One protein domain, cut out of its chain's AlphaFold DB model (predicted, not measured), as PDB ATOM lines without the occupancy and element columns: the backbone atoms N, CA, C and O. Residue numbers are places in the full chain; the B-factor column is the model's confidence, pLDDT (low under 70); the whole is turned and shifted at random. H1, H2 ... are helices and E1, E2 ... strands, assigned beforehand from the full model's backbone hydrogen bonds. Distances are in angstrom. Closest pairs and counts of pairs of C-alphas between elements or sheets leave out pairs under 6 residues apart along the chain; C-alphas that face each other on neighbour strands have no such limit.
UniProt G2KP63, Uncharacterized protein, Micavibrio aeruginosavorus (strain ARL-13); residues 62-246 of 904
ATOM      1  N   LEU A  62     -22.194  24.564 -55.570       92.38
ATOM      2  CA  LEU A  62     -22.161  23.100 -55.560       92.38
ATOM      3  C   LEU A  62     -21.850  22.545 -54.161       92.38
ATOM      4  O   LEU A  62     -22.483  21.584 -53.728       92.38
ATOM      5  N   HIS A  63     -20.935  23.171 -53.415       92.69
ATOM      6  CA  HIS A  63     -20.694  22.833 -52.009       92.69
ATOM      7  C   HIS A  63     -21.954  23.043 -51.156       92.69
ATOM      8  O   HIS A  63     -22.309  22.159 -50.377       92.69
ATOM      9  N   GLN A  64     -22.663  24.165 -51.333       94.50
ATOM     10  CA  GLN A  64     -23.929  24.406 -50.634       94.50
ATOM     11  C   GLN A  64     -24.967  23.331 -50.983       94.50
ATOM     12  O   GLN A  64     -25.538  22.733 -50.079       94.50
ATOM     13  N   LEU A  65     -25.139  23.008 -52.268       95.81
ATOM     14  CA  LEU A  65     -26.085  21.985 -52.727       95.81
ATOM     15  C   LEU A  65     -25.800  20.589 -52.130       95.81
ATOM     16  O   LEU A  65     -26.725  19.859 -51.771       95.81
ATOM     17  N   ASN A  66     -24.522  20.228 -51.970       96.00
ATOM     18  CA  ASN A  66     -24.117  18.984 -51.309       96.00
ATOM     19  C   ASN A  66     -24.417  18.999 -49.798       96.00
ATOM     20  O   ASN A  66     -24.828  17.982 -49.233       96.00
ATOM     21  N   MET A  67     -24.229  20.148 -49.145       94.62
ATOM     22  CA  MET A  67     -24.551  20.341 -47.729       94.62
ATOM     23  C   MET A  67     -26.065  20.355 -47.475       94.62
ATOM     24  O   MET A  67     -26.500  19.812 -46.460       94.62
ATOM     25  N   ASP A  68     -26.861  20.887 -48.406       96.31
ATOM     26  CA  ASP A  68     -28.327  20.841 -48.378       96.31
ATOM     27  C   ASP A  68     -28.826  19.388 -48.478       96.31
ATOM     28  O   ASP A  68     -29.622  18.949 -47.648       96.31
ATOM     29  N   LEU A  69     -28.291  18.593 -49.418       97.12
ATOM     30  CA  LEU A  69     -28.605  17.160 -49.542       97.12
ATOM     31  C   LEU A  69     -28.274  16.390 -48.251       97.12
ATOM     32  O   LEU A  69     -29.083  15.595 -47.766       97.12
ATOM     33  N   ALA A  70     -27.106  16.653 -47.660       95.25
ATOM     34  CA  ALA A  70     -26.705  16.065 -46.384       95.25
ATOM     35  C   ALA A  70     -27.586  16.519 -45.201       95.25
ATOM     36  O   ALA A  70     -27.795  15.757 -44.254       95.25
ATOM     37  N   ALA A  71     -28.103  17.750 -45.229       95.38
ATOM     38  CA  ALA A  71     -29.016  18.261 -44.213       95.38
ATOM     39  C   ALA A  71     -30.399  17.599 -44.314       95.38
ATOM     40  O   ALA A  71     -30.917  17.148 -43.291       95.38
ATOM     41  N   GLU A  72     -30.946  17.466 -45.524       97.31
ATOM     42  CA  GLU A  72     -32.242  16.828 -45.786       97.31
ATOM     43  C   GLU A  72     -32.235  15.332 -45.463       97.31
ATOM     44  O   GLU A  72     -33.105  14.854 -44.737       97.31
ATOM     45  N   MET A  73     -31.209  14.584 -45.878       96.94
ATOM     46  CA  MET A  73     -31.095  13.160 -45.525       96.94
ATOM     47  C   MET A  73     -30.962  12.939 -44.006       96.94
ATOM     48  O   MET A  73     -31.546  12.000 -43.456       96.94
ATOM     49  N   ARG A  74     -30.274  13.845 -43.294       95.06
ATOM     50  CA  ARG A  74     -30.203  13.865 -41.819       95.06
ATOM     51  C   ARG A  74     -31.519  14.319 -41.166       95.06
ATOM     52  O   ARG A  74     -31.802  13.935 -40.031       95.06
ATOM     53  N   ALA A  75     -32.310  15.173 -41.813       94.62
ATOM     54  CA  ALA A  75     -33.638  15.566 -41.339       94.62
ATOM     55  C   ALA A  75     -34.618  14.395 -41.464       94.62
ATOM     56  O   ALA A  75     -35.188  13.978 -40.458       94.62
ATOM     57  N   LEU A  76     -34.699  13.787 -42.648       95.44
ATOM     58  CA  LEU A  76     -35.520  12.613 -42.929       95.44
ATOM     59  C   LEU A  76     -35.172  11.427 -42.012       95.44
ATOM     60  O   LEU A  76     -36.059  10.832 -41.404       95.44
ATOM     61  N   GLY A  77     -33.881  11.135 -41.820       94.19
ATOM     62  CA  GLY A  77     -33.435  10.065 -40.921       94.19
ATOM     63  C   GLY A  77     -33.847  10.262 -39.456       94.19
ATOM     64  O   GLY A  77     -34.095   9.279 -38.760       94.19
ATOM     65  N   ARG A  78     -33.957  11.515 -38.988       93.25
ATOM     66  CA  ARG A  78     -34.490  11.837 -37.651       93.25
ATOM     67  C   ARG A  78     -36.010  11.760 -37.615       93.25
ATOM     68  O   ARG A  78     -36.538  11.129 -36.712       93.25
ATOM     69  N   LEU A  79     -36.695  12.307 -38.621       93.50
ATOM     70  CA  LEU A  79     -38.154  12.261 -38.723       93.50
ATOM     71  C   LEU A  79     -38.676  10.814 -38.686       93.50
ATOM     72  O   LEU A  79     -39.634  10.532 -37.972       93.50
ATOM     73  N   ILE A  80     -38.008   9.876 -39.367       92.25
ATOM     74  CA  ILE A  80     -38.362   8.448 -39.305       92.25
ATOM     75  C   ILE A  80     -38.091   7.856 -37.910       92.25
ATOM     76  O   ILE A  80     -38.935   7.112 -37.411       92.25
ATOM     77  N   GLU A  81     -36.955   8.163 -37.264       88.62
ATOM     78  CA  GLU A  81     -36.646   7.681 -35.899       88.62
ATOM     79  C   GLU A  81     -37.674   8.214 -34.874       88.62
ATOM     80  O   GLU A  81     -38.199   7.445 -34.067       88.62
ATOM     81  N   GLU A  82     -38.050   9.492 -34.972       89.12
ATOM     82  CA  GLU A  82     -39.055  10.162 -34.133       89.12
ATOM     83  C   GLU A  82     -40.475   9.609 -34.355       89.12
ATOM     84  O   GLU A  82     -41.184   9.308 -33.390       89.12
ATOM     85  N   ARG A  83     -40.896   9.417 -35.612       88.88
ATOM     86  CA  ARG A  83     -42.207   8.838 -35.965       88.88
ATOM     87  C   ARG A  83     -42.315   7.366 -35.565       88.88
ATOM     88  O   ARG A  83     -43.279   6.987 -34.910       88.88
ATOM     89  N   THR A  84     -41.304   6.554 -35.873       82.81
ATOM     90  CA  THR A  84     -41.271   5.124 -35.504       82.81
ATOM     91  C   THR A  84     -41.250   4.931 -33.983       82.81
ATOM     92  O   THR A  84     -41.812   3.965 -33.478       82.81
ATOM     93  N   GLY A  85     -40.640   5.859 -33.235       78.25
ATOM     94  CA  GLY A  85     -40.660   5.860 -31.770       78.25
ATOM     95  C   GLY A  85     -41.963   6.357 -31.127       78.25
ATOM     96  O   GLY A  85     -42.125   6.190 -29.921       78.25
ATOM     97  N   SER A  86     -42.878   6.968 -31.889       78.25
ATOM     98  CA  SER A  86     -44.109   7.592 -31.366       78.25
ATOM     99  C   SER A  86     -45.415   7.022 -31.931       78.25
ATOM    100  O   SER A  86     -46.468   7.222 -31.326       78.25
ATOM    101  N   ILE A  87     -45.372   6.294 -33.051       76.81
ATOM    102  CA  ILE A  87     -46.548   5.738 -33.733       76.81
ATOM    103  C   ILE A  87     -46.386   4.217 -33.887       76.81
ATOM    104  O   ILE A  87     -45.514   3.724 -34.600       76.81
ATOM    105  N   THR A  88     -47.260   3.455 -33.225       68.44
ATOM    106  CA  THR A  88     -47.365   1.992 -33.384       68.44
ATOM    107  C   THR A  88     -47.797   1.641 -34.813       68.44
ATOM    108  O   THR A  88     -48.688   2.293 -35.351       68.44
ATOM    109  N   ASN A  89     -47.196   0.610 -35.421       70.06
ATOM    110  CA  ASN A  89     -47.427   0.212 -36.823       70.06
ATOM    111  C   ASN A  89     -47.198   1.335 -37.864       70.06
ATOM    112  O   ASN A  89     -47.848   1.361 -38.909       70.06
ATOM    113  N   TYR A  90     -46.286   2.276 -37.594       80.50
ATOM    114  CA  TYR A  90     -45.944   3.346 -38.534       80.50
ATOM    115  C   TYR A  90     -45.320   2.815 -39.833       80.50
ATOM    116  O   TYR A  90     -44.261   2.188 -39.802       80.50
ATOM    117  N   ASN A  91     -45.940   3.133 -40.975       83.12
ATOM    118  CA  ASN A  91     -45.359   2.907 -42.296       83.12
ATOM    119  C   ASN A  91     -44.839   4.238 -42.892       83.12
ATOM    120  O   ASN A  91     -45.647   5.058 -43.343       83.12
ATOM    121  N   PRO A  92     -43.510   4.467 -42.931       86.06
ATOM    122  CA  PRO A  92     -42.927   5.687 -43.494       86.06
ATOM    123  C   PRO A  92     -43.153   5.842 -45.003       86.06
ATOM    124  O   PRO A  92     -43.174   6.969 -45.489       86.06
ATOM    125  N   ALA A  93     -43.354   4.759 -45.763       82.31
ATOM    126  CA  ALA A  93     -43.564   4.847 -47.213       82.31
ATOM    127  C   ALA A  93     -44.885   5.553 -47.590       82.31
ATOM    128  O   ALA A  93     -45.037   6.005 -48.726       82.31
ATOM    129  N   THR A  94     -45.816   5.669 -46.633       85.19
ATOM    130  CA  THR A  94     -47.153   6.268 -46.783       85.19
ATOM    131  C   THR A  94     -47.357   7.577 -46.001       85.19
ATOM    132  O   THR A  94     -48.486   8.044 -45.905       85.19
ATOM    133  N   ASP A  95     -46.310   8.169 -45.413       90.75
ATOM    134  CA  ASP A  95     -46.399   9.448 -44.681       90.75
ATOM    135  C   ASP A  95     -46.082  10.634 -45.614       90.75
ATOM    136  O   ASP A  95     -44.994  10.711 -46.190       90.75
ATOM    137  N   ASP A  96     -47.017  11.579 -45.751       92.12
ATOM    138  CA  ASP A  96     -46.892  12.747 -46.637       92.12
ATOM    139  C   ASP A  96     -45.644  13.606 -46.357       92.12
ATOM    140  O   ASP A  96     -45.037  14.143 -47.286       92.12
ATOM    141  N   TYR A  97     -45.204  13.718 -45.100       90.75
ATOM    142  CA  TYR A  97     -43.984  14.455 -44.757       90.75
ATOM    143  C   TYR A  97     -42.737  13.710 -45.248       90.75
ATOM    144  O   TYR A  97     -41.830  14.324 -45.812       90.75
ATOM    145  N   ILE A  98     -42.725  12.379 -45.119       94.12
ATOM    146  CA  ILE A  98     -41.666  11.523 -45.672       94.12
ATOM    147  C   ILE A  98     -41.613  11.663 -47.200       94.12
ATOM    148  O   ILE A  98     -40.525  11.834 -47.752       94.12
ATOM    149  N   ARG A  99     -42.771  11.683 -47.882       93.62
ATOM    150  CA  ARG A  99     -42.858  11.948 -49.333       93.62
ATOM    151  C   ARG A  99     -42.224  13.290 -49.714       93.62
ATOM    152  O   ARG A  99     -41.398  13.329 -50.622       93.62
ATOM    153  N   ILE A 100     -42.539  14.367 -48.990       94.38
ATOM    154  CA  ILE A 100     -41.993  15.712 -49.253       94.38
ATOM    155  C   ILE A 100     -40.460  15.741 -49.123       94.38
ATOM    156  O   ILE A 100     -39.787  16.307 -49.990       94.38
ATOM    157  N   ASN A 101     -39.879  15.106 -48.097       95.62
ATOM    158  CA  ASN A 101     -38.418  15.028 -47.973       95.62
ATOM    159  C   ASN A 101     -37.786  14.138 -49.063       95.62
ATOM    160  O   ASN A 101     -36.732  14.496 -49.584       95.62
ATOM    161  N   ILE A 102     -38.423  13.026 -49.464       95.94
ATOM    162  CA  ILE A 102     -37.969  12.189 -50.595       95.94
ATOM    163  C   ILE A 102     -37.882  13.023 -51.879       95.94
ATOM    164  O   ILE A 102     -36.846  13.026 -52.544       95.94
ATOM    165  N   ASP A 103     -38.938  13.755 -52.224       96.56
ATOM    166  CA  ASP A 103     -38.980  14.525 -53.471       96.56
ATOM    167  C   ASP A 103     -38.059  15.762 -53.417       96.56
ATOM    168  O   ASP A 103     -37.463  16.142 -54.430       96.56
ATOM    169  N   THR A 104     -37.814  16.317 -52.224       97.62
ATOM    170  CA  THR A 104     -36.769  17.333 -51.993       97.62
ATOM    171  C   THR A 104     -35.365  16.762 -52.229       97.62
ATOM    172  O   THR A 104     -34.569  17.367 -52.950       97.62
ATOM    173  N   ILE A 105     -35.065  15.569 -51.706       97.75
ATOM    174  CA  ILE A 105     -33.793  14.859 -51.928       97.75
ATOM    175  C   ILE A 105     -33.574  14.580 -53.422       97.75
ATOM    176  O   ILE A 105     -32.496  14.871 -53.944       97.75
ATOM    177  N   LYS A 106     -34.600  14.093 -54.137       97.94
ATOM    178  CA  LYS A 106     -34.550  13.896 -55.599       97.94
ATOM    179  C   LYS A 106     -34.238  15.196 -56.339       97.94
ATOM    180  O   LYS A 106     -33.320  15.215 -57.153       97.94
ATOM    181  N   SER A 107     -34.926  16.287 -56.001       97.81
ATOM    182  CA  SER A 107     -34.720  17.616 -56.598       97.81
ATOM    183  C   SER A 107     -33.293  18.147 -56.399       97.81
ATOM    184  O   SER A 107     -32.700  18.706 -57.322       97.81
ATOM    185  N   LEU A 108     -32.686  17.928 -55.227       97.94
ATOM    186  CA  LEU A 108     -31.286  18.294 -54.969       97.94
ATOM    187  C   LEU A 108     -30.312  17.474 -55.837       97.94
ATOM    188  O   LEU A 108     -29.384  18.035 -56.420       97.94
ATOM    189  N   LEU A 109     -30.561  16.171 -55.992       97.44
ATOM    190  CA  LEU A 109     -29.789  15.280 -56.870       97.44
ATOM    191  C   LEU A 109     -29.959  15.622 -58.359       97.44
ATOM    192  O   LEU A 109     -28.992  15.577 -59.116       97.44
ATOM    193  N   ASP A 110     -31.163  16.002 -58.785       97.12
ATOM    194  CA  ASP A 110     -31.458  16.437 -60.158       97.12
ATOM    195  C   ASP A 110     -30.813  17.793 -60.487       97.12
ATOM    196  O   ASP A 110     -30.444  18.046 -61.632       97.12
ATOM    197  N   ARG A 111     -30.594  18.636 -59.471       96.94
ATOM    198  CA  ARG A 111     -29.802  19.877 -59.554       96.94
ATOM    199  C   ARG A 111     -28.282  19.650 -59.532       96.94
ATOM    200  O   ARG A 111     -27.543  20.627 -59.630       96.94
ATOM    201  N   GLY A 112     -27.816  18.404 -59.420       96.38
ATOM    202  CA  GLY A 112     -26.395  18.043 -59.486       96.38
ATOM    203  C   GLY A 112     -25.690  17.851 -58.140       96.38
ATOM    204  O   GLY A 112     -24.461  17.891 -58.107       96.38
ATOM    205  N   ALA A 113     -26.418  17.642 -57.035       97.25
ATOM    206  CA  ALA A 113     -25.798  17.272 -55.761       97.25
ATOM    207  C   ALA A 113     -25.018  15.951 -55.898       97.25
ATOM    208  O   ALA A 113     -25.549  14.954 -56.388       97.25
ATOM    209  N   ASN A 114     -23.765  15.931 -55.446       96.81
ATOM    210  CA  ASN A 114     -22.870  14.782 -55.554       96.81
ATOM    211  C   ASN A 114     -23.200  13.723 -54.477       96.81
ATOM    212  O   ASN A 114     -22.976  13.988 -53.289       96.81
ATOM    213  N   PRO A 115     -23.652  12.502 -54.842       95.75
ATOM    214  CA  PRO A 115     -23.994  11.473 -53.858       95.75
ATOM    215  C   PRO A 115     -22.793  10.973 -53.040       95.75
ATOM    216  O   PRO A 115     -22.961  10.484 -51.924       95.75
ATOM    217  N   ASN A 116     -21.577  11.105 -53.572       95.81
ATOM    218  CA  ASN A 116     -20.330  10.695 -52.929       95.81
ATOM    219  C   ASN A 116     -19.660  11.828 -52.131       95.81
ATOM    220  O   ASN A 116     -18.532  11.659 -51.668       95.81
ATOM    221  N   PHE A 117     -20.313  12.984 -51.960       94.88
ATOM    222  CA  PHE A 117     -19.744  14.095 -51.193       94.88
ATOM    223  C   PHE A 117     -19.445  13.684 -49.741       94.88
ATOM    224  O   PHE A 117     -20.341  13.268 -49.004       94.88
ATOM    225  N   ARG A 118     -18.176  13.808 -49.331       92.81
ATOM    226  CA  ARG A 118     -17.702  13.377 -48.010       92.81
ATOM    227  C   ARG A 118     -17.929  14.457 -46.953       92.81
ATOM    228  O   ARG A 118     -17.414  15.565 -47.051       92.81
ATOM    229  N   ILE A 119     -18.642  14.088 -45.896       90.50
ATOM    230  CA  ILE A 119     -18.985  14.935 -44.755       90.50
ATOM    231  C   ILE A 119     -18.020  14.599 -43.615       90.50
ATOM    232  O   ILE A 119     -18.150  13.555 -42.978       90.50
ATOM    233  N   GLU A 120     -17.056  15.478 -43.333       83.94
ATOM    234  CA  GLU A 120     -15.963  15.220 -42.373       83.94
ATOM    235  C   GLU A 120     -16.441  14.834 -40.965       83.94
ATOM    236  O   GLU A 120     -15.847  13.980 -40.314       83.94
ATOM    237  N   LYS A 121     -17.537  15.448 -40.499       82.56
ATOM    238  CA  LYS A 121     -18.150  15.193 -39.181       82.56
ATOM    239  C   LYS A 121     -19.234  14.106 -39.210       82.56
ATOM    240  O   LYS A 121     -19.936  13.923 -38.218       82.56
ATOM    241  N   GLY A 122     -19.405  13.440 -40.350       85.50
ATOM    242  CA  GLY A 122     -20.476  12.483 -40.603       85.50
ATOM    243  C   GLY A 122     -21.884  13.090 -40.648       85.50
ATOM    244  O   GLY A 122     -22.152  14.254 -40.327       85.50
ATOM    245  N   MET A 123     -22.831  12.259 -41.053       89.56
ATOM    246  CA  MET A 123     -24.265  12.489 -41.005       89.56
ATOM    247  C   MET A 123     -24.886  11.337 -40.212       89.56
ATOM    248  O   MET A 123     -24.749  10.180 -40.586       89.56
ATOM    249  N   ARG A 124     -25.578  11.650 -39.112       88.88
ATOM    250  CA  ARG A 124     -26.345  10.648 -38.368       88.88
ATOM    251  C   ARG A 124     -27.682  10.383 -39.071       88.88
ATOM    252  O   ARG A 124     -28.464  11.316 -39.244       88.88
ATOM    253  N   VAL A 125     -27.938   9.130 -39.433       88.81
ATOM    254  CA  VAL A 125     -29.199   8.628 -40.004       88.81
ATOM    255  C   VAL A 125     -29.694   7.510 -39.093       88.81
ATOM    256  O   VAL A 125     -29.028   6.483 -38.953       88.81
ATOM    257  N   GLY A 126     -30.813   7.736 -38.398       85.44
ATOM    258  CA  GLY A 126     -31.212   6.889 -37.274       85.44
ATOM    259  C   GLY A 126     -30.072   6.776 -36.257       85.44
ATOM    260  O   GLY A 126     -29.592   7.784 -35.743       85.44
ATOM    261  N   LYS A 127     -29.573   5.558 -36.020       81.75
ATOM    262  CA  LYS A 127     -28.472   5.277 -35.076       81.75
ATOM    263  C   LYS A 127     -27.081   5.234 -35.724       81.75
ATOM    264  O   LYS A 127     -26.089   5.220 -35.002       81.75
ATOM    265  N   THR A 128     -27.002   5.245 -37.052       84.88
ATOM    266  CA  THR A 128     -25.758   5.084 -37.815       84.88
ATOM    267  C   THR A 128     -25.154   6.448 -38.143       84.88
ATOM    268  O   THR A 128     -25.874   7.365 -38.536       84.88
ATOM    269  N   SER A 129     -23.835   6.601 -38.006       89.56
ATOM    270  CA  SER A 129     -23.105   7.759 -38.537       89.56
ATOM    271  C   SER A 129     -22.494   7.373 -39.879       89.56
ATOM    272  O   SER A 129     -21.720   6.428 -39.931       89.56
ATOM    273  N   VAL A 130     -22.846   8.082 -40.950       91.31
ATOM    274  CA  VAL A 130     -22.388   7.793 -42.317       91.31
ATOM    275  C   VAL A 130     -21.657   8.984 -42.926       91.31
ATOM    276  O   VAL A 130     -21.969  10.136 -42.626       91.31
ATOM    277  N   SER A 131     -20.675   8.735 -43.795       92.75
ATOM    278  CA  SER A 131     -19.806   9.805 -44.316       92.75
ATOM    279  C   SER A 131     -20.289  10.485 -45.606       92.75
ATOM    280  O   SER A 131     -19.703  11.494 -45.985       92.75
ATOM    281  N   SER A 132     -21.335   9.983 -46.276       95.06
ATOM    282  CA  SER A 132     -21.818  10.519 -47.562       95.06
ATOM    283  C   SER A 132     -23.335  10.347 -47.759       95.06
ATOM    284  O   SER A 132     -23.946   9.492 -47.105       95.06
ATOM    285  N   PRO A 133     -23.956  11.114 -48.679       95.94
ATOM    286  CA  PRO A 133     -25.331  10.883 -49.128       95.94
ATOM    287  C   PRO A 133     -25.602   9.464 -49.658       95.94
ATOM    288  O   PRO A 133     -26.654   8.905 -49.368       95.94
ATOM    289  N   MET A 134     -24.661   8.836 -50.373       96.25
ATOM    290  CA  MET A 134     -24.810   7.463 -50.883       96.25
ATOM    291  C   MET A 134     -24.979   6.445 -49.743       96.25
ATOM    292  O   MET A 134     -25.882   5.611 -49.774       96.25
ATOM    293  N   PHE A 135     -24.170   6.552 -48.687       95.00
ATOM    294  CA  PHE A 135     -24.317   5.701 -47.501       95.00
ATOM    295  C   PHE A 135     -25.615   6.012 -46.732       95.00
ATOM    296  O   PHE A 135     -26.286   5.097 -46.250       95.00
ATOM    297  N   ALA A 136     -26.030   7.283 -46.674       95.06
ATOM    298  CA  ALA A 136     -27.322   7.669 -46.101       95.06
ATOM    299  C   ALA A 136     -28.512   7.099 -46.885       95.06
ATOM    300  O   ALA A 136     -29.483   6.678 -46.265       95.06
ATOM    301  N   ALA A 137     -28.433   7.015 -48.215       96.12
ATOM    302  CA  ALA A 137     -29.471   6.422 -49.058       96.12
ATOM    303  C   ALA A 137     -29.754   4.962 -48.685       96.12
ATOM    304  O   ALA A 137     -30.911   4.554 -48.607       96.12
ATOM    305  N   ILE A 138     -28.700   4.192 -48.407       96.31
ATOM    306  CA  ILE A 138     -28.774   2.777 -48.021       96.31
ATOM    307  C   ILE A 138     -29.419   2.625 -46.638       96.31
ATOM    308  O   ILE A 138     -30.301   1.784 -46.454       96.31
ATOM    309  N   GLN A 139     -29.039   3.475 -45.676       94.50
ATOM    310  CA  GLN A 139     -29.659   3.521 -44.346       94.50
ATOM    311  C   GLN A 139     -31.140   3.933 -44.418       94.50
ATOM    312  O   GLN A 139     -32.000   3.229 -43.892       94.50
ATOM    313  N   LEU A 140     -31.456   5.021 -45.128       94.75
ATOM    314  CA  LEU A 140     -32.827   5.501 -45.324       94.75
ATOM    315  C   LEU A 140     -33.702   4.465 -46.032       94.75
ATOM    316  O   LEU A 140     -34.823   4.238 -45.593       94.75
ATOM    317  N   SER A 141     -33.189   3.783 -47.058       94.81
ATOM    318  CA  SER A 141     -33.941   2.747 -47.780       94.81
ATOM    319  C   SER A 141     -34.327   1.574 -46.869       94.81
ATOM    320  O   SER A 141     -35.445   1.072 -46.947       94.81
ATOM    321  N   ALA A 142     -33.451   1.176 -45.938       91.94
ATOM    322  CA  ALA A 142     -33.760   0.131 -44.956       91.94
ATOM    323  C   ALA A 142     -34.721   0.616 -43.852       91.94
ATOM    324  O   ALA A 142     -35.571  -0.146 -43.394       91.94
ATOM    325  N   MET A 143     -34.628   1.889 -43.450       90.94
ATOM    326  CA  MET A 143     -35.567   2.511 -42.506       90.94
ATOM    327  C   MET A 143     -36.964   2.715 -43.116       90.94
ATOM    328  O   MET A 143     -37.957   2.568 -42.409       90.94
ATOM    329  N   MET A 144     -37.038   3.030 -44.413       92.19
ATOM    330  CA  MET A 144     -38.271   3.277 -45.173       92.19
ATOM    331  C   MET A 144     -38.852   2.022 -45.843       92.19
ATOM    332  O   MET A 144     -39.973   2.061 -46.341       92.19
ATOM    333  N   MET A 145     -38.088   0.927 -45.882       91.06
ATOM    334  CA  MET A 145     -38.424  -0.371 -46.490       91.06
ATOM    335  C   MET A 145     -38.661  -0.348 -48.021       91.06
ATOM    336  O   MET A 145     -39.158  -1.315 -48.610       91.06
ATOM    337  N   THR A 146     -38.213   0.728 -48.679       91.88
ATOM    338  CA  THR A 146     -38.265   0.977 -50.130       91.88
ATOM    339  C   THR A 146     -36.903   1.444 -50.646       91.88
ATOM    340  O   THR A 146     -36.188   2.159 -49.948       91.88
ATOM    341  N   THR A 147     -36.546   1.071 -51.875       94.81
ATOM    342  CA  THR A 147     -35.293   1.458 -52.547       94.81
ATOM    343  C   THR A 147     -35.356   2.832 -53.227       94.81
ATOM    344  O   THR A 147     -34.345   3.296 -53.734       94.81
ATOM    345  N   GLU A 148     -36.495   3.531 -53.202       95.12
ATOM    346  CA  GLU A 148     -36.775   4.715 -54.039       95.12
ATOM    347  C   GLU A 148     -35.701   5.830 -54.025       95.12
ATOM    348  O   GLU A 148     -35.408   6.416 -55.068       95.12
ATOM    349  N   ILE A 149     -35.087   6.127 -52.870       95.31
ATOM    350  CA  ILE A 149     -33.991   7.117 -52.784       95.31
ATOM    351  C   ILE A 149     -32.701   6.561 -53.407       95.31
ATOM    352  O   ILE A 149     -32.006   7.273 -54.134       95.31
ATOM    353  N   LEU A 150     -32.383   5.294 -53.126       96.81
ATOM    354  CA  LEU A 150     -31.222   4.596 -53.673       96.81
ATOM    355  C   LEU A 150     -31.328   4.468 -55.197       96.81
ATOM    356  O   LEU A 150     -30.382   4.823 -55.892       96.81
ATOM    357  N   ASP A 151     -32.481   4.055 -55.720       96.88
ATOM    358  CA  ASP A 151     -32.724   3.916 -57.160       96.88
ATOM    359  C   ASP A 151     -32.536   5.256 -57.891       96.88
ATOM    360  O   ASP A 151     -31.856   5.306 -58.920       96.88
ATOM    361  N   HIS A 152     -33.051   6.364 -57.331       97.25
ATOM    362  CA  HIS A 152     -32.860   7.708 -57.898       97.25
ATOM    363  C   HIS A 152     -31.396   8.155 -57.851       97.25
ATOM    364  O   HIS A 152     -30.883   8.670 -58.847       97.25
ATOM    365  N   ILE A 153     -30.688   7.916 -56.742       96.62
ATOM    366  CA  ILE A 153     -29.245   8.190 -56.624       96.62
ATOM    367  C   ILE A 153     -28.445   7.377 -57.642       96.62
ATOM    368  O   ILE A 153     -27.571   7.923 -58.312       96.62
ATOM    369  N   LEU A 154     -28.793   6.108 -57.848       96.25
ATOM    370  CA  LEU A 154     -28.168   5.242 -58.844       96.25
ATOM    371  C   LEU A 154     -28.466   5.669 -60.298       96.25
ATOM    372  O   LEU A 154     -27.832   5.142 -61.212       96.25
ATOM    373  N   THR A 155     -29.364   6.632 -60.559       96.38
ATOM    374  CA  THR A 155     -29.458   7.297 -61.883       96.38
ATOM    375  C   THR A 155     -28.354   8.332 -62.121       96.38
ATOM    376  O   THR A 155     -28.113   8.710 -63.263       96.38
ATOM    377  N   LYS A 156     -27.671   8.795 -61.063       95.81
ATOM    378  CA  LYS A 156     -26.635   9.843 -61.124       95.81
ATOM    379  C   LYS A 156     -25.214   9.294 -61.288       95.81
ATOM    380  O   LYS A 156     -24.265  10.064 -61.230       95.81
ATOM    381  N   ASN A 157     -25.077   7.982 -61.506       94.44
ATOM    382  CA  ASN A 157     -23.804   7.261 -61.640       94.44
ATOM    383  C   ASN A 157     -22.798   7.560 -60.501       94.44
ATOM    384  O   ASN A 157     -21.684   8.008 -60.777       94.44
ATOM    385  N   PRO A 158     -23.181   7.337 -59.226       94.94
ATOM    386  CA  PRO A 158     -22.273   7.496 -58.094       94.94
ATOM    387  C   PRO A 158     -21.116   6.493 -58.166       94.94
ATOM    388  O   PRO A 158     -21.269   5.391 -58.697       94.94
ATOM    389  N   ASP A 159     -19.978   6.838 -57.563       94.81
ATOM    390  CA  ASP A 159     -18.904   5.870 -57.349       94.81
ATOM    391  C   ASP A 159     -19.339   4.841 -56.299       94.81
ATOM    392  O   ASP A 159     -19.529   5.159 -55.122       94.81
ATOM    393  N   LEU A 160     -19.505   3.597 -56.739       94.94
ATOM    394  CA  LEU A 160     -19.873   2.464 -55.893       94.94
ATOM    395  C   LEU A 160     -18.672   1.858 -55.150       94.94
ATOM    396  O   LEU A 160     -18.864   1.119 -54.189       94.94
ATOM    397  N   ASN A 161     -17.442   2.200 -55.547       90.19
ATOM    398  CA  ASN A 161     -16.208   1.768 -54.881       90.19
ATOM    399  C   ASN A 161     -15.803   2.707 -53.736       90.19
ATOM    400  O   ASN A 161     -14.821   2.441 -53.036       90.19
ATOM    401  N   ALA A 162     -16.543   3.802 -53.547       88.56
ATOM    402  CA  ALA A 162     -16.318   4.750 -52.473       88.56
ATOM    403  C   ALA A 162     -16.403   4.053 -51.106       88.56
ATOM    404  O   ALA A 162     -17.345   3.309 -50.819       88.56
ATOM    405  N   ILE A 163     -15.423   4.351 -50.253       90.50
ATOM    406  CA  ILE A 163     -15.358   3.905 -48.861       90.50
ATOM    407  C   ILE A 163     -15.417   5.102 -47.912       90.50
ATOM    408  O   ILE A 163     -15.031   6.216 -48.277       90.50
ATOM    409  N   ASP A 164     -15.901   4.880 -46.694       88.12
ATOM    410  CA  ASP A 164     -15.915   5.900 -45.646       88.12
ATOM    411  C   ASP A 164     -14.591   6.000 -44.861       88.12
ATOM    412  O   ASP A 164     -13.530   5.572 -45.316       88.12
ATOM    413  N   ALA A 165     -14.630   6.655 -43.694       85.88
ATOM    414  CA  ALA A 165     -13.466   6.829 -42.829       85.88
ATOM    415  C   ALA A 165     -13.013   5.522 -42.156       85.88
ATOM    416  O   ALA A 165     -11.828   5.386 -41.860       85.88
ATOM    417  N   ASP A 166     -13.939   4.582 -41.962       83.50
ATOM    418  CA  ASP A 166     -13.736   3.294 -41.297       83.50
ATOM    419  C   ASP A 166     -13.518   2.156 -42.322       83.50
ATOM    420  O   ASP A 166     -13.334   0.994 -41.965       83.50
ATOM    421  N   GLY A 167     -13.496   2.494 -43.618       87.69
ATOM    422  CA  GLY A 167     -13.179   1.594 -44.727       87.69
ATOM    423  C   GLY A 167     -14.364   0.803 -45.288       87.69
ATOM    424  O   GLY A 167     -14.140  -0.074 -46.127       87.69
ATOM    425  N   TRP A 168     -15.596   1.102 -44.863       89.00
ATOM    426  CA  TRP A 168     -16.812   0.404 -45.296       89.00
ATOM    427  C   TRP A 168     -17.235   0.833 -46.703       89.00
ATOM    428  O   TRP A 168     -17.282   2.028 -47.005       89.00
ATOM    429  N   SER A 169     -17.575  -0.139 -47.554       92.25
ATOM    430  CA  SER A 169     -18.154   0.089 -48.882       92.25
ATOM    431  C   SER A 169     -19.678   0.239 -48.833       92.25
ATOM    432  O   SER A 169     -20.329  -0.039 -47.820       92.25
ATOM    433  N   VAL A 170     -20.292   0.614 -49.960       93.69
ATOM    434  CA  VAL A 170     -21.763   0.604 -50.101       93.69
ATOM    435  C   VAL A 170     -22.357  -0.787 -49.833       93.69
ATOM    436  O   VAL A 170     -23.445  -0.893 -49.268       93.69
ATOM    437  N   MET A 171     -21.623  -1.856 -50.161       93.69
ATOM    438  CA  MET A 171     -22.067  -3.225 -49.910       93.69
ATOM    439  C   MET A 171     -21.910  -3.624 -48.434       93.69
ATOM    440  O   MET A 171     -22.767  -4.342 -47.928       93.69
ATOM    441  N   ASP A 172     -20.903  -3.127 -47.696       91.38
ATOM    442  CA  ASP A 172     -20.824  -3.347 -46.237       91.38
ATOM    443  C   ASP A 172     -22.065  -2.784 -45.520       91.38
ATOM    444  O   ASP A 172     -22.655  -3.460 -44.673       91.38
ATOM    445  N   TYR A 173     -22.524  -1.585 -45.903       91.44
ATOM    446  CA  TYR A 173     -23.757  -0.997 -45.363       91.44
ATOM    447  C   TYR A 173     -25.017  -1.779 -45.760       91.44
ATOM    448  O   TYR A 173     -25.898  -1.977 -44.921       91.44
ATOM    449  N   ALA A 174     -25.117  -2.249 -47.007       93.81
ATOM    450  CA  ALA A 174     -26.261  -3.041 -47.464       93.81
ATOM    451  C   ALA A 174     -26.329  -4.415 -46.772       93.81
ATOM    452  O   ALA A 174     -27.385  -4.810 -46.273       93.81
ATOM    453  N   VAL A 175     -25.193  -5.109 -46.653       91.75
ATOM    454  CA  VAL A 175     -25.088  -6.396 -45.951       91.75
ATOM    455  C   VAL A 175     -25.274  -6.228 -44.441       91.75
ATOM    456  O   VAL A 175     -25.901  -7.089 -43.829       91.75
ATOM    457  N   SER A 176     -24.825  -5.127 -43.822       89.44
ATOM    458  CA  SER A 176     -25.179  -4.846 -42.420       89.44
ATOM    459  C   SER A 176     -26.682  -4.659 -42.266       89.44
ATOM    460  O   SER A 176     -27.274  -5.316 -41.421       89.44
ATOM    461  N   ASN A 177     -27.328  -3.870 -43.129       91.50
ATOM    462  CA  ASN A 177     -28.780  -3.693 -43.079       91.50
ATOM    463  C   ASN A 177     -29.531  -5.020 -43.261       91.50
ATOM    464  O   ASN A 177     -30.516  -5.251 -42.566       91.50
ATOM    465  N   LEU A 178     -29.052  -5.920 -44.128       91.81
ATOM    466  CA  LEU A 178     -29.597  -7.275 -44.271       91.81
ATOM    467  C   LEU A 178     -29.374  -8.126 -43.011       91.81
ATOM    468  O   LEU A 178     -30.272  -8.859 -42.601       91.81
ATOM    469  N   GLN A 179     -28.212  -8.026 -42.367       87.00
ATOM    470  CA  GLN A 179     -27.905  -8.718 -41.109       87.00
ATOM    471  C   GLN A 179     -28.746  -8.202 -39.933       87.00
ATOM    472  O   GLN A 179     -29.236  -9.001 -39.136       87.00
ATOM    473  N   ASP A 180     -28.946  -6.889 -39.840       85.81
ATOM    474  CA  ASP A 180     -29.711  -6.229 -38.783       85.81
ATOM    475  C   ASP A 180     -31.230  -6.418 -38.994       85.81
ATOM    476  O   ASP A 180     -31.974  -6.623 -38.035       85.81
ATOM    477  N   ALA A 181     -31.707  -6.464 -40.245       87.31
ATOM    478  CA  ALA A 181     -33.102  -6.759 -40.582       87.31
ATOM    479  C   ALA A 181     -33.543  -8.178 -40.177       87.31
ATOM    480  O   ALA A 181     -34.675  -8.365 -39.723       87.31
ATOM    481  N   GLN A 182     -32.637  -9.162 -40.249       84.56
ATOM    482  CA  GLN A 182     -32.861 -10.527 -39.741       84.56
ATOM    483  C   GLN A 182     -33.060 -10.585 -38.220       84.56
ATOM    484  O   GLN A 182     -33.433 -11.630 -37.685       84.56
ATOM    485  N   LEU A 183     -32.815  -9.479 -37.511       79.56
ATOM    486  CA  LEU A 183     -33.099  -9.336 -36.089       79.56
ATOM    487  C   LEU A 183     -34.492  -8.728 -35.817       79.56
ATOM    488  O   LEU A 183     -34.822  -8.528 -34.645       79.56
ATOM    489  N   VAL A 184     -35.310  -8.484 -36.856       80.50
ATOM    490  CA  VAL A 184     -36.628  -7.827 -36.759       80.50
ATOM    491  C   VAL A 184     -37.780  -8.651 -37.368       80.50
ATOM    492  O   VAL A 184     -38.526  -9.254 -36.604       80.50
ATOM    493  N   SER A 185     -37.968  -8.670 -38.697       79.56
ATOM    494  CA  SER A 185     -39.158  -9.270 -39.348       79.56
ATOM    495  C   SER A 185     -38.958  -9.578 -40.841       79.56
ATOM    496  O   SER A 185     -38.059  -9.015 -41.474       79.56
ATOM    497  N   ARG A 186     -39.807 -10.447 -41.426       84.06
ATOM    498  CA  ARG A 186     -39.684 -10.919 -42.829       84.06
ATOM    499  C   ARG A 186     -39.688  -9.774 -43.834       84.06
ATOM    500  O   ARG A 186     -38.755  -9.643 -44.618       84.06
ATOM    501  N   GLU A 187     -40.660  -8.878 -43.705       85.06
ATOM    502  CA  GLU A 187     -40.809  -7.683 -44.539       85.06
ATOM    503  C   GLU A 187     -39.544  -6.797 -44.548       85.06
ATOM    504  O   GLU A 187     -39.194  -6.211 -45.575       85.06
ATOM    505  N   LYS A 188     -38.807  -6.729 -43.425       87.75
ATOM    506  CA  LYS A 188     -37.529  -6.002 -43.352       87.75
ATOM    507  C   LYS A 188     -36.366  -6.771 -43.967       87.75
ATOM    508  O   LYS A 188     -35.521  -6.131 -44.586       87.75
ATOM    509  N   VAL A 189     -36.308  -8.098 -43.826       90.44
ATOM    510  CA  VAL A 189     -35.293  -8.917 -44.519       90.44
ATOM    511  C   VAL A 189     -35.469  -8.784 -46.027       90.44
ATOM    512  O   VAL A 189     -34.504  -8.491 -46.720       90.44
ATOM    513  N   GLU A 190     -36.701  -8.888 -46.523       91.62
ATOM    514  CA  GLU A 190     -37.037  -8.679 -47.934       91.62
ATOM    515  C   GLU A 190     -36.703  -7.251 -48.398       91.62
ATOM    516  O   GLU A 190     -36.141  -7.067 -49.477       91.62
ATOM    517  N   ALA A 191     -36.981  -6.222 -47.588       91.25
ATOM    518  CA  ALA A 191     -36.622  -4.841 -47.914       91.25
ATOM    519  C   ALA A 191     -35.107  -4.595 -47.962       91.25
ATOM    520  O   ALA A 191     -34.622  -3.922 -48.872       91.25
ATOM    521  N   ALA A 192     -34.349  -5.150 -47.018       94.56
ATOM    522  CA  ALA A 192     -32.894  -5.065 -47.024       94.56
ATOM    523  C   ALA A 192     -32.271  -5.917 -48.143       94.56
ATOM    524  O   ALA A 192     -31.264  -5.523 -48.729       94.56
ATOM    525  N   LEU A 193     -32.897  -7.038 -48.505       95.12
ATOM    526  CA  LEU A 193     -32.479  -7.859 -49.633       95.12
ATOM    527  C   LEU A 193     -32.689  -7.135 -50.970       95.12
ATOM    528  O   LEU A 193     -31.786  -7.161 -51.802       95.12
ATOM    529  N   ARG A 194     -33.802  -6.404 -51.147       95.38
ATOM    530  CA  ARG A 194     -34.003  -5.522 -52.316       95.38
ATOM    531  C   ARG A 194     -32.862  -4.510 -52.474       95.38
ATOM    532  O   ARG A 194     -32.419  -4.279 -53.590       95.38
ATOM    533  N   ILE A 195     -32.338  -3.955 -51.377       96.06
ATOM    534  CA  ILE A 195     -31.180  -3.039 -51.408       96.06
ATOM    535  C   ILE A 195     -29.919  -3.748 -51.923       96.06
ATOM    536  O   ILE A 195     -29.229  -3.198 -52.780       96.06
ATOM    537  N   VAL A 196     -29.624  -4.961 -51.438       95.44
ATOM    538  CA  VAL A 196     -28.476  -5.754 -51.920       95.44
ATOM    539  C   VAL A 196     -28.649  -6.101 -53.403       95.44
ATOM    540  O   VAL A 196     -27.752  -5.831 -54.195       95.44
ATOM    541  N   GLN A 197     -29.824  -6.584 -53.813       94.88
ATOM    542  CA  GLN A 197     -30.127  -6.941 -55.205       94.88
ATOM    543  C   GLN A 197     -30.072  -5.733 -56.158       94.88
ATOM    544  O   GLN A 197     -29.556  -5.853 -57.268       94.88
ATOM    545  N   THR A 198     -30.523  -4.548 -55.727       95.56
ATOM    546  CA  THR A 198     -30.368  -3.287 -56.478       95.56
ATOM    547  C   THR A 198     -28.893  -2.917 -56.684       95.56
ATOM    548  O   THR A 198     -28.545  -2.371 -57.732       95.56
ATOM    549  N   LEU A 199     -28.009  -3.229 -55.729       95.44
ATOM    550  CA  LEU A 199     -26.562  -3.032 -55.866       95.44
ATOM    551  C   LEU A 199     -25.907  -4.110 -56.751       95.44
ATOM    552  O   LEU A 199     -25.081  -3.773 -57.601       95.44
ATOM    553  N   GLU A 200     -26.308  -5.378 -56.628       94.56
ATOM    554  CA  GLU A 200     -25.840  -6.471 -57.501       94.56
ATOM    555  C   GLU A 200     -26.239  -6.242 -58.968       94.56
ATOM    556  O   GLU A 200     -25.427  -6.424 -59.876       94.56
ATOM    557  N   ALA A 201     -27.433  -5.695 -59.217       95.19
ATOM    558  CA  ALA A 201     -27.877  -5.255 -60.543       95.19
ATOM    559  C   ALA A 201     -27.031  -4.109 -61.146       95.19
ATOM    560  O   ALA A 201     -27.201  -3.771 -62.319       95.19
ATOM    561  N   ARG A 202     -26.112  -3.507 -60.375       95.31
ATOM    562  CA  ARG A 202     -25.106  -2.532 -60.840       95.31
ATOM    563  C   ARG A 202     -23.678  -3.095 -60.888       95.31
ATOM    564  O   ARG A 202     -22.743  -2.329 -61.099       95.31
ATOM    565  N   GLY A 203     -23.513  -4.412 -60.751       94.38
ATOM    566  CA  GLY A 203     -22.230  -5.106 -60.897       94.38
ATOM    567  C   GLY A 203     -21.408  -5.242 -59.613       94.38
ATOM    568  O   GLY A 203     -20.263  -5.678 -59.691       94.38
ATOM    569  N   LEU A 204     -21.971  -4.888 -58.453       93.38
ATOM    570  CA  LEU A 204     -21.393  -5.231 -57.150       93.38
ATOM    571  C   LEU A 204     -21.699  -6.689 -56.778       93.38
ATOM    572  O   LEU A 204     -22.578  -7.329 -57.350       93.38
ATOM    573  N   THR A 205     -20.998  -7.196 -55.772       91.88
ATOM    574  CA  THR A 205     -21.132  -8.550 -55.228       91.88
ATOM    575  C   THR A 205     -20.885  -8.551 -53.716       91.88
ATOM    576  O   THR A 205     -20.315  -7.610 -53.159       91.88
ATOM    577  N   LEU A 206     -21.203  -9.650 -53.025       88.69
ATOM    578  CA  LEU A 206     -20.815  -9.838 -51.616       88.69
ATOM    579  C   LEU A 206     -19.279  -9.810 -51.393       88.69
ATOM    580  O   LEU A 206     -18.812  -9.540 -50.277       88.69
ATOM    581  N   ASN A 207     -18.472 -10.014 -52.444       86.88
ATOM    582  CA  ASN A 207     -17.008  -9.891 -52.394       86.88
ATOM    583  C   ASN A 207     -16.514  -8.434 -52.290       86.88
ATOM    584  O   ASN A 207     -15.379  -8.216 -51.871       86.88
ATOM    585  N   ASP A 208     -17.370  -7.440 -52.538       88.94
ATOM    586  CA  ASP A 208     -17.029  -6.013 -52.415       88.94
ATOM    587  C   ASP A 208     -17.192  -5.464 -50.982       88.94
ATOM    588  O   ASP A 208     -16.857  -4.311 -50.693       88.94
ATOM    589  N   THR A 209     -17.668  -6.296 -50.045       87.31
ATOM    590  CA  THR A 209     -17.589  -6.008 -48.600       87.31
ATOM    591  C   THR A 209     -16.135  -6.023 -48.106       87.31
ATOM    592  O   THR A 209     -15.270  -6.720 -48.652       87.31
ATOM    593  N   ARG A 210     -15.824  -5.256 -47.061       74.06
ATOM    594  CA  ARG A 210     -14.453  -5.074 -46.564       74.06
ATOM    595  C   ARG A 210     -14.247  -5.413 -45.103       74.06
ATOM    596  O   ARG A 210     -13.148  -5.861 -44.794       74.06
ATOM    597  N   GLU A 211     -15.219  -5.225 -44.216       61.59
ATOM    598  CA  GLU A 211     -14.961  -5.323 -42.767       61.59
ATOM    599  C   GLU A 211     -15.550  -6.580 -42.122       61.59
ATOM    600  O   GLU A 211     -14.816  -7.384 -41.546       61.59
ATOM    601  N   ARG A 212     -16.863  -6.812 -42.240       54.91
ATOM    602  CA  ARG A 212     -17.556  -7.831 -41.420       54.91
ATOM    603  C   ARG A 212     -17.494  -9.276 -41.933       54.91
ATOM    604  O   ARG A 212     -17.813 -10.183 -41.172       54.91
ATOM    605  N   LEU A 213     -17.075  -9.508 -43.181       54.66
ATOM    606  CA  LEU A 213     -16.971 -10.845 -43.803       54.66
ATOM    607  C   LEU A 213     -15.514 -11.266 -44.101       54.66
ATOM    608  O   LEU A 213     -15.258 -12.104 -44.964       54.66
ATOM    609  N   LYS A 214     -14.534 -10.678 -43.403       46.97
ATOM    610  CA  LYS A 214     -13.085 -10.884 -43.622       46.97
ATOM    611  C   LYS A 214     -12.526 -12.256 -43.198       46.97
ATOM    612  O   LYS A 214     -11.340 -12.489 -43.393       46.97
ATOM    613  N   GLY A 215     -13.346 -13.131 -42.610       50.59
ATOM    614  CA  GLY A 215     -12.934 -14.440 -42.078       50.59
ATOM    615  C   GLY A 215     -13.646 -15.653 -42.686       50.59
ATOM    616  O   GLY A 215     -13.538 -16.738 -42.128       50.59
ATOM    617  N   VAL A 216     -14.396 -15.483 -43.782       51.53
ATOM    618  CA  VAL A 216     -15.090 -16.582 -44.476       51.53
ATOM    619  C   VAL A 216     -14.544 -16.679 -45.899       51.53
ATOM    620  O   VAL A 216     -14.619 -15.708 -46.648       51.53
ATOM    621  N   GLU A 217     -13.978 -17.833 -46.267       43.06
ATOM    622  CA  GLU A 217     -13.277 -18.031 -47.554       43.06
ATOM    623  C   GLU A 217     -14.199 -17.967 -48.784       43.06
ATOM    624  O   GLU A 217     -13.743 -17.705 -49.898       43.06
ATOM    625  N   HIS A 218     -15.509 -18.130 -48.580       55.66
ATOM    626  CA  HIS A 218     -16.541 -17.907 -49.587       55.66
ATOM    627  C   HIS A 218     -17.636 -17.012 -49.005       55.66
ATOM    628  O   HIS A 218     -18.268 -17.354 -48.007       55.66
ATOM    629  N   ARG A 219     -17.865 -15.848 -49.620       68.56
ATOM    630  CA  ARG A 219     -18.926 -14.917 -49.213       68.56
ATOM    631  C   ARG A 219     -20.192 -15.174 -50.013       68.56
ATOM    632  O   ARG A 219     -20.532 -14.427 -50.925       68.56
ATOM    633  N   ASP A 220     -20.861 -16.265 -49.676       82.56
ATOM    634  CA  ASP A 220     -22.213 -16.542 -50.146       82.56
ATOM    635  C   ASP A 220     -23.269 -15.847 -49.262       82.56
ATOM    636  O   ASP A 220     -22.970 -15.237 -48.229       82.56
ATOM    637  N   TYR A 221     -24.535 -15.944 -49.668       85.00
ATOM    638  CA  TYR A 221     -25.652 -15.424 -48.881       85.00
ATOM    639  C   TYR A 221     -25.865 -16.188 -47.563       85.00
ATOM    640  O   TYR A 221     -26.367 -15.595 -46.606       85.00
ATOM    641  N   ALA A 222     -25.444 -17.451 -47.450       84.75
ATOM    642  CA  ALA A 222     -25.565 -18.214 -46.209       84.75
ATOM    643  C   ALA A 222     -24.652 -17.648 -45.106       84.75
ATOM    644  O   ALA A 222     -25.081 -17.514 -43.960       84.75
ATOM    645  N   ALA A 223     -23.449 -17.190 -45.460       80.38
ATOM    646  CA  ALA A 223     -22.544 -16.452 -44.579       80.38
ATOM    647  C   ALA A 223     -23.096 -15.080 -44.131       80.38
ATOM    648  O   ALA A 223     -22.624 -14.514 -43.141       80.38
ATOM    649  N   THR A 224     -24.115 -14.536 -44.813       82.25
ATOM    650  CA  THR A 224     -24.829 -13.324 -44.361       82.25
ATOM    651  C   THR A 224     -25.939 -13.611 -43.345       82.25
ATOM    652  O   THR A 224     -26.466 -12.671 -42.740       82.25
ATOM    653  N   ALA A 225     -26.298 -14.879 -43.114       84.25
ATOM    654  CA  ALA A 225     -27.382 -15.237 -42.212       84.25
ATOM    655  C   ALA A 225     -26.969 -15.148 -40.731       84.25
ATOM    656  O   ALA A 225     -25.944 -15.684 -40.308       84.25
ATOM    657  N   LYS A 226     -27.799 -14.499 -39.909       78.62
ATOM    658  CA  LYS A 226     -27.660 -14.443 -38.443       78.62
ATOM    659  C   LYS A 226     -28.475 -15.517 -37.717       78.62
ATOM    660  O   LYS A 226     -28.187 -15.813 -36.561       78.62
ATOM    661  N   ASN A 227     -29.498 -16.067 -38.367       72.81
ATOM    662  CA  ASN A 227     -30.419 -17.086 -37.847       72.81
ATOM    663  C   ASN A 227     -31.147 -17.784 -39.021       72.81
ATOM    664  O   ASN A 227     -31.093 -17.287 -40.147       72.81
ATOM    665  N   LEU A 228     -31.842 -18.909 -38.787       74.19
ATOM    666  CA  LEU A 228     -32.593 -19.600 -39.860       74.19
ATOM    667  C   LEU A 228     -33.759 -18.808 -40.397       74.19
ATOM    668  O   LEU A 228     -34.088 -18.979 -41.560       74.19
ATOM    669  N   PHE A 229     -34.405 -17.977 -39.588       79.81
ATOM    670  CA  PHE A 229     -35.447 -17.109 -40.107       79.81
ATOM    671  C   PHE A 229     -34.884 -16.271 -41.285       79.81
ATOM    672  O   PHE A 229     -35.415 -16.338 -42.390       79.81
ATOM    673  N   GLY A 230     -33.706 -15.661 -41.125       81.88
ATOM    674  CA  GLY A 230     -32.950 -15.045 -42.217       81.88
ATOM    675  C   GLY A 230     -32.485 -16.017 -43.310       81.88
ATOM    676  O   GLY A 230     -32.737 -15.766 -44.487       81.88
ATOM    677  N   LEU A 231     -31.846 -17.138 -42.952       84.69
ATOM    678  CA  LEU A 231     -31.348 -18.128 -43.928       84.69
ATOM    679  C   LEU A 231     -32.476 -18.695 -44.809       84.69
ATOM    680  O   LEU A 231     -32.267 -18.965 -45.987       84.69
ATOM    681  N   SER A 232     -33.667 -18.876 -44.239       83.94
ATOM    682  CA  SER A 232     -34.848 -19.390 -44.925       83.94
ATOM    683  C   SER A 232     -35.438 -18.372 -45.878       83.94
ATOM    684  O   SER A 232     -35.703 -18.755 -47.003       83.94
ATOM    685  N   VAL A 233     -35.530 -17.086 -45.517       87.19
ATOM    686  CA  VAL A 233     -35.898 -16.031 -46.478       87.19
ATOM    687  C   VAL A 233     -34.907 -16.016 -47.650       87.19
ATOM    688  O   VAL A 233     -35.314 -15.963 -48.807       87.19
ATOM    689  N   LEU A 234     -33.604 -16.151 -47.381       89.88
ATOM    690  CA  LEU A 234     -32.584 -16.212 -48.433       89.88
ATOM    691  C   LEU A 234     -32.695 -17.484 -49.302       89.88
ATOM    692  O   LEU A 234     -32.528 -17.402 -50.517       89.88
ATOM    693  N   ARG A 235     -33.045 -18.640 -48.725       91.38
ATOM    694  CA  ARG A 235     -33.387 -19.872 -49.466       91.38
ATOM    695  C   ARG A 235     -34.679 -19.716 -50.279       91.38
ATOM    696  O   ARG A 235     -34.709 -20.123 -51.433       91.38
ATOM    697  N   ASP A 236     -35.722 -19.114 -49.709       89.12
ATOM    698  CA  ASP A 236     -37.020 -18.865 -50.358       89.12
ATOM    699  C   ASP A 236     -36.845 -17.976 -51.608       89.12
ATOM    700  O   ASP A 236     -37.542 -18.156 -52.605       89.12
ATOM    701  N   HIS A 237     -35.859 -17.071 -51.587       90.06
ATOM    702  CA  HIS A 237     -35.420 -16.267 -52.735       90.06
ATOM    703  C   HIS A 237     -34.394 -16.955 -53.665       90.06
ATOM    704  O   HIS A 237     -33.932 -16.333 -54.620       90.06
ATOM    705  N   GLY A 238     -34.027 -18.216 -53.420       90.50
ATOM    706  CA  GLY A 238     -33.083 -18.988 -54.242       90.50
ATOM    707  C   GLY A 238     -31.602 -18.625 -54.066       90.50
ATOM    708  O   GLY A 238     -30.773 -19.051 -54.866       90.50
ATOM    709  N   LEU A 239     -31.257 -17.845 -53.037       90.81
ATOM    710  CA  LEU A 239     -29.904 -17.323 -52.791       90.81
ATOM    711  C   LEU A 239     -29.054 -18.241 -51.902       90.81
ATOM    712  O   LEU A 239     -27.828 -18.155 -51.909       90.81
ATOM    713  N   VAL A 240     -29.703 -19.127 -51.143       89.00
ATOM    714  CA  VAL A 240     -29.058 -20.210 -50.391       89.00
ATOM    715  C   VAL A 240     -29.519 -21.543 -50.988       89.00
ATOM    716  O   VAL A 240     -30.713 -21.841 -50.906       89.00
ATOM    717  N   PRO A 241     -28.611 -22.347 -51.576       89.94
ATOM    718  CA  PRO A 241     -28.938 -23.672 -52.094       89.94
ATOM    719  C   PRO A 241     -29.542 -24.597 -51.034       89.94
ATOM    720  O   PRO A 241     -29.215 -24.523 -49.850       89.94
ATOM    721  N   ASP A 242     -30.426 -25.491 -51.469       85.88
ATOM    722  CA  ASP A 242     -31.252 -26.314 -50.583       85.88
ATOM    723  C   ASP A 242     -30.430 -27.354 -49.785       85.88
ATOM    724  O   ASP A 242     -30.812 -27.754 -48.686       85.88
ATOM    725  N   ASP A 243     -29.273 -27.765 -50.310       82.88
ATOM    726  CA  ASP A 243     -28.260 -28.602 -49.655       82.88
ATOM    727  C   ASP A 243     -27.416 -27.813 -48.636       82.88
ATOM    728  O   ASP A 243     -27.203 -28.290 -47.522       82.88
ATOM    729  N   VAL A 244     -27.017 -26.577 -48.960       85.19
ATOM    730  CA  VAL A 244     -26.333 -25.660 -48.028       85.19
ATOM    731  C   VAL A 244     -27.255 -25.306 -46.859       85.19
ATOM    732  O   VAL A 244     -26.847 -25.387 -45.698       85.19
ATOM    733  N   TYR A 245     -28.523 -25.001 -47.148       84.44
ATOM    734  CA  TYR A 245     -29.571 -24.784 -46.152       84.44
ATOM    735  C   TYR A 245     -29.724 -26.003 -45.235       84.44
ATOM    736  O   TYR A 245     -29.672 -25.862 -44.013       84.44
ATOM    737  N   LYS A 246     -29.836 -27.213 -45.804       81.62
ATOM    738  CA  LYS A 246     -29.897 -28.461 -45.024       81.62
ATOM    739  C   LYS A 246     -28.651 -28.639 -44.163       81.62
ATOM    740  O   LYS A 246     -28.807 -28.808 -42.962       81.62
TER     741      LYS A 246
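Overview. This is residues 62 to 246 of the 904 residues of an uncharacterized protein of Micavibrio aeruginosavorus (strain ARL-13) (UniProt G2KP63). Three helical hairpins stand one beside the next in a row, H1 with H2, H3 with H4 and H5 with H6, like a chain wound in stacked turns. H7 and the short H8 follow past H6 and make the far end of the stack, while the small strand hairpin E1 and E2 packs beside H1 and H3. The printed part has 185 residues with eight named helices and two named strands, in the order H1 H2 E1 E2 H3 H4 H5 H6 H7 H8, and its class is mostly helix; the sheet, E1 - E2, is antiparallel. The whole is compact, with a radius of gyration of the C-alphas of 16.3 A and spans of 52 by 37 by 26 A.

Along the chain. Look first for the strands E1, residues 123 to 125, and E2, residues 128 to 130; C-alpha 123 is at (-24.265, 12.489, -41.005). Find C-alpha 62 at (-22.161, 23.100, -55.560); from there H1 runs 33.0 A to residue 84. H2 is residues 96 to 110, 20.8 A long. H3 is residues 133 to 144, 15.5 A, and H4 residues 148 to 156, 13.4 A. H5 is residues 170 to 181, 16.5 A, and H6 residues 186 to 200, 20.7 A. H7 is residues 228 to 236, 11.4 A, and H8, residues 242 to 246, ends at C-alpha 246, (-29.897, -28.461, -45.024).

Arrangement. In the hairpin of E1 and E2, look for N 123 and O 130, 2.8 A apart, and N 125 and O 128, 2.9 A. The closest C-alphas of E1 and H1 are those of Val 125 and Gly 77, 4.6 A. H3 is the hub, touching H1, H4, H5 and H6. H3 and H1 touch, closest at the C-alphas of Pro 133 and Ala 70, 6.0 A, at a shallow tilt of 20 degrees, the same way. H1 and H2 are a hairpin, closest at Leu 69 and Ile 105, 6.2 A between C-alphas. H2 touches H4, the C-alphas of Ile 102 and Ile 149 being 6.8 A apart. H3, H5 and H6 form a bundle, helices packed side by side; the closest C-alphas of H5 and H6 are those of Leu 178 and Ala 192, 4.8 A. H6 touches H7 with residues 186 to 190 alone, at a steep tilt of 55 degrees. H1 and H6 are apart. Every O i to N i+4 pair is within hydrogen-bond range in H1, H2, H3, H5, H6, H7 and H8; in H4, 4 of 5 are.

Size, cuts and confidence. The C-alphas of Gln 64 and Lys 246, the two farthest apart, are 53.5 A apart. The printed part has no cut. The long links are H1 to H2, H2 to E1, H4 to H5 and H6 to H7, the last with 27 residues. Mean pLDDT of the printed part is 88.6; residue 88 and residues 211 to 219 are under 70.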